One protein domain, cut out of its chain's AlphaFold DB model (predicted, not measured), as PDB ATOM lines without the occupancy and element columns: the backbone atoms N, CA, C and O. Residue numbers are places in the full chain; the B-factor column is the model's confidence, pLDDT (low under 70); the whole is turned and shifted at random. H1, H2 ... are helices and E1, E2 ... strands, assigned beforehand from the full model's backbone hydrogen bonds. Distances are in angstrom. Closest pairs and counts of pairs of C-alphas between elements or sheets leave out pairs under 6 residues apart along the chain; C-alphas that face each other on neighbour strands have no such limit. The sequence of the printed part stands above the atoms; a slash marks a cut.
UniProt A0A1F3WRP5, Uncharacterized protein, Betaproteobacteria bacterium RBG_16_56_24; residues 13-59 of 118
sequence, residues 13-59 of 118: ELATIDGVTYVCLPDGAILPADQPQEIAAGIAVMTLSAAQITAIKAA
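This is residues 13 to 59 of the 118 residues of an uncharacterized protein of Betaproteobacteria bacterium RBG_16_56_24 (UniProt A0A1F3WRP5). A small two-strand hairpin, E1 and E2, has the helix H2 packed on it, mostly on E1, and together they make one end of the domain. From this end the stretch from residue 25 to residue 49 swings out in a wide, open loop, with the short helix H1 at its far side, where residues 33 to 39 stick out. The printed part has 47 residues, with two named strands and two named helices in the order E1, E2, H1, H2 along the chain; the sheet is E1 - E2, antiparallel, and the class is mixed, helices and strands. The whole is loose, with a radius of gyration of the C-alphas of 12.1 A, and spans 34 by 24 by 16 A.

The strand E1 takes residues 13 to 17, 11.7 A from first to last C-alpha, and begins at C-alpha 13 at (-4.548, 27.439, -14.295). The strand E2 follows with residues 20 to 24 and is 13.2 A long. The helix H1, residues 37 to 40, measures 4.9 A and begins at C-alpha 37 at (-2.689, 26.865, -35.424). The helix H2, residues 50 to 59, is 14.3 A long and ends at C-alpha 59 at (4.197, 28.550, -7.439).

E1 and E2 are a hairpin of antiparallel neighbours, with 158 degrees between their directions. N 14 and O 22 are 2.8 A apart and N 17 and O 20 are 2.9 A apart, both within hydrogen-bond range. The C-alphas of Thr 16 and Thr 21 face each other at 4.2 A. Between H2 and E1 there are 8 pairs of C-alphas within 8 A, the closest being those of Ala 15 and Ala 59, 5.7 A apart. Between H2 and E2 there is 1 such pair, the C-alphas of Tyr 22 and Ile 56, 7.8 A apart. H1 is apart from E1 and from H2. In H2 every O i to N i+4 pair is within hydrogen-bond range; H1 is too short for such a pair, and its 1 pair of O i to N i+3 is within range.

The two C-alphas farthest apart are those of Asp 34 and Ala 58, at 33.9 A. The first and last printed C-alphas, of Glu 13 and Ala 59, are 11.2 A apart. The printed part has no cut. The link from E1 to E2 is tight, that from E2 to H1 is long with 12 residues, and that from H1 to H2 is short with 9. Residues 33 to 39, of which 37 to 39 belong to H1, stand free. The mean pLDDT of the printed part is 92.2, and no printed residue is under 70.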
ATOM      1  N   GLU A  13      -5.948  27.016 -14.207       95.56
ATOM      2  CA  GLU A  13      -4.548  27.439 -14.295       95.56
ATOM      3  C   GLU A  13      -3.836  27.173 -12.965       95.56
ATOM      4  O   GLU A  13      -4.221  27.680 -11.913       95.56
ATOM      5  N   LEU A  14      -2.790  26.351 -12.997       96.88
ATOM      6  CA  LEU A  14      -2.092  25.913 -11.794       96.88
ATOM      7  C   LEU A  14      -0.976  26.871 -11.406       96.88
ATOM      8  O   LEU A  14      -0.892  27.239 -10.236       96.88
ATOM      9  N   ALA A  15      -0.107  27.220 -12.357       97.62
ATOM     10  CA  ALA A  15       1.035  28.115 -12.185       97.62
ATOM     11  C   ALA A  15       1.672  28.454 -13.543       97.62
ATOM     12  O   ALA A  15       1.545  27.688 -14.500       97.62
ATOM     13  N   THR A  16       2.445  29.540 -13.586       97.50
ATOM     14  CA  THR A  16       3.384  29.833 -14.676       97.50
ATOM     15  C   THR A  16       4.811  29.729 -14.145       97.50
ATOM     16  O   THR A  16       5.149  30.384 -13.160       97.50
ATOM     17  N   ILE A  17       5.643  28.900 -14.776       96.38
ATOM     18  CA  ILE A  17       7.047  28.666 -14.405       96.38
ATOM     19  C   ILE A  17       7.883  28.786 -15.674       96.38
ATOM     20  O   ILE A  17       7.570  28.135 -16.668       96.38
ATOM     21  N   ASP A  18       8.912  29.632 -15.648       93.69
ATOM     22  CA  ASP A  18       9.835  29.849 -16.772       93.69
ATOM     23  C   ASP A  18       9.125  30.118 -18.116       93.69
ATOM     24  O   ASP A  18       9.532  29.647 -19.174       93.69
ATOM     25  N   GLY A  19       8.018  30.868 -18.070       93.19
ATOM     26  CA  GLY A  19       7.212  31.214 -19.247       93.19
ATOM     27  C   GLY A  19       6.232  30.130 -19.715       93.19
ATOM     28  O   GLY A  19       5.452  30.387 -20.627       93.19
ATOM     29  N   VAL A  20       6.211  28.952 -19.081       94.31
ATOM     30  CA  VAL A  20       5.250  27.875 -19.361       94.31
ATOM     31  C   VAL A  20       4.106  27.925 -18.356       94.31
ATOM     32  O   VAL A  20       4.330  27.866 -17.146       94.31
ATOM     33  N   THR A  21       2.872  28.008 -18.853       96.00
ATOM     34  CA  THR A  21       1.663  27.963 -18.016       96.00
ATOM     35  C   THR A  21       1.115  26.545 -17.962       96.00
ATOM     36  O   THR A  21       0.809  25.944 -18.990       96.00
ATOM     37  N   TYR A  22       0.982  26.019 -16.748       95.88
ATOM     38  CA  TYR A  22       0.444  24.694 -16.478       95.88
ATOM     39  C   TYR A  22      -1.046  24.797 -16.186       95.88
ATOM     40  O   TYR A  22      -1.463  25.582 -15.334       95.88
ATOM     41  N   VAL A  23      -1.841  23.982 -16.870       94.94
ATOM     42  CA  VAL A  23      -3.301  23.974 -16.760       94.94
ATOM     43  C   VAL A  23      -3.765  22.554 -16.463       94.94
ATOM     44  O   VAL A  23      -3.399  21.622 -17.173       94.94
ATOM     45  N   CYS A  24      -4.573  22.393 -15.417       94.50
ATOM     46  CA  CYS A  24      -5.297  21.157 -15.139       94.50
ATOM     47  C   CYS A  24      -6.596  21.150 -15.945       94.50
ATOM     48  O   CYS A  24      -7.343  22.132 -15.926       94.50
ATOM     49  N   LEU A  25      -6.862  20.050 -16.642       92.50
ATOM     50  CA  LEU A  25      -8.121  19.790 -17.329       92.50
ATOM     51  C   LEU A  25      -8.771  18.537 -16.727       92.50
ATOM     52  O   LEU A  25      -8.038  17.622 -16.349       92.50
ATOM     53  N   PRO A  26     -10.112  18.466 -16.663       90.31
ATOM     54  CA  PRO A  26     -10.812  17.229 -16.349       90.31
ATOM     55  C   PRO A  26     -10.471  16.122 -17.348       90.31
ATOM     56  O   PRO A  26     -10.213  16.389 -18.527       90.31
ATOM     57  N   ASP A  27     -10.536  14.876 -16.891       87.25
ATOM     58  CA  ASP A  27     -10.361  13.720 -17.765       87.25
ATOM     59  C   ASP A  27     -11.364  13.757 -18.925       87.25
ATOM     60  O   ASP A  27     -12.552  14.032 -18.747       87.25
ATOM     61  N   GLY A  28     -10.872  13.487 -20.135       86.94
ATOM     62  CA  GLY A  28     -11.688  13.500 -21.350       86.94
ATOM     63  C   GLY A  28     -12.050  14.891 -21.877       86.94
ATOM     64  O   GLY A  28     -12.736  14.969 -22.894       86.94
ATOM     65  N   ALA A  29     -11.588  15.982 -21.252       88.06
ATOM     66  CA  ALA A  29     -11.775  17.322 -21.798       88.06
ATOM     67  C   ALA A  29     -11.117  17.445 -23.183       88.06
ATOM     68  O   ALA A  29      -9.931  17.161 -23.360       88.06
ATOM     69  N   ILE A  30     -11.896  17.895 -24.165       86.81
ATOM     70  CA  ILE A  30     -11.448  18.067 -25.549       86.81
ATOM     71  C   ILE A  30     -11.108  19.541 -25.763       86.81
ATOM     72  O   ILE A  30     -11.920  20.419 -25.476       86.81
ATOM     73  N   LEU A  31      -9.901  19.823 -26.258       86.44
ATOM     74  CA  LEU A  31      -9.517  21.183 -26.639       86.44
ATOM     75  C   LEU A  31     -10.312  21.644 -27.874       86.44
ATOM     76  O   LEU A  31     -10.595  20.818 -28.742       86.44
ATOM     77  N   PRO A  32     -10.647  22.945 -27.992       84.94
ATOM     78  CA  PRO A  32     -11.367  23.466 -29.155       84.94
ATOM     79  C   PRO A  32     -10.661  23.130 -30.477       84.94
ATOM     80  O   PRO A  32      -9.474  23.409 -30.641       84.94
ATOM     81  N   ALA A  33     -11.396  22.525 -31.414       83.44
ATOM     82  CA  ALA A  33     -10.852  22.059 -32.693       83.44
ATOM     83  C   ALA A  33     -10.624  23.192 -33.712       83.44
ATOM     84  O   ALA A  33      -9.882  23.017 -34.674       83.44
ATOM     85  N   ASP A  34     -11.260  24.342 -33.505       87.38
ATOM     86  CA  ASP A  34     -11.224  25.536 -34.353       87.38
ATOM     87  C   ASP A  34     -10.211  26.590 -33.872       87.38
ATOM     88  O   ASP A  34     -10.195  27.725 -34.352       87.38
ATOM     89  N   GLN A  35      -9.342  26.230 -32.925       85.75
ATOM     90  CA  GLN A  35      -8.334  27.139 -32.401       85.75
ATOM     91  C   GLN A  35      -7.254  27.456 -33.462       85.75
ATOM     92  O   GLN A  35      -6.806  26.542 -34.161       85.75
ATOM     93  N   PRO A  36      -6.775  28.717 -33.569       92.31
ATOM     94  CA  PRO A  36      -5.673  29.070 -34.463       92.31
ATOM     95  C   PRO A  36      -4.451  28.165 -34.281       92.31
ATOM     96  O   PRO A  36      -4.091  27.813 -33.150       92.31
ATOM     97  N   GLN A  37      -3.797  27.823 -35.395       90.06
ATOM     98  CA  GLN A  37      -2.689  26.865 -35.424       90.06
ATOM     99  C   GLN A  37      -1.545  27.279 -34.492       90.06
ATOM    100  O   GLN A  37      -0.935  26.422 -33.858       90.06
ATOM    101  N   GLU A  38      -1.278  28.578 -34.369       90.44
ATOM    102  CA  GLU A  38      -0.239  29.134 -33.504       90.44
ATOM    103  C   GLU A  38      -0.475  28.795 -32.030       90.44
ATOM    104  O   GLU A  38       0.477  28.530 -31.298       90.44
ATOM    105  N   ILE A  39      -1.736  28.767 -31.589       87.50
ATOM    106  CA  ILE A  39      -2.078  28.413 -30.210       87.50
ATOM    107  C   ILE A  39      -2.127  26.895 -30.055       87.50
ATOM    108  O   ILE A  39      -1.578  26.370 -29.089       87.50
ATOM    109  N   ALA A  40      -2.725  26.185 -31.017       88.00
ATOM    110  CA  ALA A  40      -2.800  24.726 -30.992       88.00
ATOM    111  C   ALA A  40      -1.401  24.084 -30.929       88.00
ATOM    112  O   ALA A  40      -1.180  23.158 -30.154       88.00
ATOM    113  N   ALA A  41      -0.432  24.624 -31.678       89.44
ATOM    114  CA  ALA A  41       0.960  24.177 -31.653       89.44
ATOM    115  C   ALA A  41       1.692  24.502 -30.336       89.44
ATOM    116  O   ALA A  41       2.705  23.876 -30.030       89.44
ATOM    117  N   GLY A  42       1.198  25.472 -29.561       90.19
ATOM    118  CA  GLY A  42       1.755  25.866 -28.265       90.19
ATOM    119  C   GLY A  42       1.261  25.031 -27.080       90.19
ATOM    120  O   GLY A  42       1.738  25.229 -25.962       90.19
ATOM    121  N   ILE A  43       0.314  24.113 -27.292       90.94
ATOM    122  CA  ILE A  43      -0.252  23.263 -26.241       90.94
ATOM    123  C   ILE A  43       0.317  21.852 -26.374       90.94
ATOM    124  O   ILE A  43       0.240  21.229 -27.430       90.94
ATOM    125  N   ALA A  44       0.845  21.316 -25.277       89.38
ATOM    126  CA  ALA A  44       1.322  19.942 -25.214       89.38
ATOM    127  C   ALA A  44       0.781  19.250 -23.963       89.38
ATOM    128  O   ALA A  44       0.918  19.757 -22.848       89.38
ATOM    129  N   VAL A  45       0.201  18.061 -24.145       89.88
ATOM    130  CA  VAL A  45      -0.079  17.152 -23.028       89.88
ATOM    131  C   VAL A  45       1.258  16.603 -22.537       89.88
ATOM    132  O   VAL A  45       2.057  16.113 -23.334       89.88
ATOM    133  N   MET A  46       1.514  16.678 -21.234       87.38
ATOM    134  CA  MET A  46       2.758  16.184 -20.649       87.38
ATOM    135  C   MET A  46       2.521  15.400 -19.366       87.38
ATOM    136  O   MET A  46       1.602  15.684 -18.602       87.38
ATOM    137  N   THR A  47       3.399  14.432 -19.114       89.88
ATOM    138  CA  THR A  47       3.493  13.768 -17.810       89.88
ATOM    139  C   THR A  47       4.427  14.580 -16.920       89.88
ATOM    140  O   THR A  47       5.573  14.825 -17.296       89.88
ATOM    141  N   LEU A  48       3.951  15.004 -15.749       91.12
ATOM    142  CA  LEU A  48       4.752  15.798 -14.821       91.12
ATOM    143  C   LEU A  48       5.750  14.920 -14.058       91.12
ATOM    144  O   LEU A  48       5.389  13.913 -13.452       91.12
ATOM    145  N   SER A  49       7.010  15.344 -14.029       94.12
ATOM    146  CA  SER A  49       8.011  14.796 -13.110       94.12
ATOM    147  C   SER A  49       7.759  15.255 -11.669       94.12
ATOM    148  O   SER A  49       7.143  16.294 -11.425       94.12
ATOM    149  N   ALA A  50       8.321  14.541 -10.689       95.00
ATOM    150  CA  ALA A  50       8.238  14.934  -9.279       95.00
ATOM    151  C   ALA A  50       8.800  16.349  -9.013       95.00
ATOM    152  O   ALA A  50       8.260  17.093  -8.191       95.00
ATOM    153  N   ALA A  51       9.854  16.743  -9.740       95.44
ATOM    154  CA  ALA A  51      10.430  18.083  -9.656       95.44
ATOM    155  C   ALA A  51       9.455  19.152 -10.175       95.44
ATOM    156  O   ALA A  51       9.256  20.169  -9.512       95.44
ATOM    157  N   GLN A  52       8.784  18.899 -11.305       95.12
ATOM    158  CA  GLN A  52       7.766  19.807 -11.845       95.12
ATOM    159  C   GLN A  52       6.549  19.904 -10.927       95.12
ATOM    160  O   GLN A  52       6.105  21.011 -10.646       95.12
ATOM    161  N   ILE A  53       6.051  18.785 -10.389       96.06
ATOM    162  CA  ILE A  53       4.953  18.798  -9.406       96.06
ATOM    163  C   ILE A  53       5.332  19.669  -8.205       96.06
ATOM    164  O   ILE A  53       4.536  20.491  -7.753       96.06
ATOM    165  N   THR A  54       6.559  19.523  -7.702       97.00
ATOM    166  CA  THR A  54       7.060  20.321  -6.576       97.00
ATOM    167  C   THR A  54       7.109  21.810  -6.923       97.00
ATOM    168  O   THR A  54       6.615  22.632  -6.150       97.00
ATOM    169  N   ALA A  55       7.642  22.162  -8.095       97.50
ATOM    170  CA  ALA A  55       7.720  23.546  -8.552       97.50
ATOM    171  C   ALA A  55       6.327  24.168  -8.759       97.50
ATOM    172  O   ALA A  55       6.070  25.278  -8.294       97.50
ATOM    173  N   ILE A  56       5.393  23.428  -9.368       97.62
ATOM    174  CA  ILE A  56       4.003  23.865  -9.561       97.62
ATOM    175  C   ILE A  56       3.322  24.068  -8.211       97.62
ATOM    176  O   ILE A  56       2.718  25.113  -7.991       97.62
ATOM    177  N   LYS A  57       3.462  23.128  -7.268       97.81
ATOM    178  CA  LYS A  57       2.912  23.282  -5.912       97.81
ATOM    179  C   LYS A  57       3.445  24.525  -5.205       97.81
ATOM    180  O   LYS A  57       2.680  25.185  -4.508       97.81
ATOM    181  N   ALA A  58       4.728  24.836  -5.378       97.81
ATOM    182  CA  ALA A  58       5.350  26.011  -4.777       97.81
ATOM    183  C   ALA A  58       4.848  27.327  -5.397       97.81
ATOM    184  O   ALA A  58       4.622  28.296  -4.674       97.81
ATOM    185  N   ALA A  59       4.643  27.359  -6.717       98.06
ATOM    186  CA  ALA A  59       4.197  28.550  -7.439       98.06
ATOM    187  C   ALA A  59       2.665  28.739  -7.452       98.06
ATOM    188  O   ALA A  59       2.181  29.842  -7.712       98.06
TER     189      ALA A  59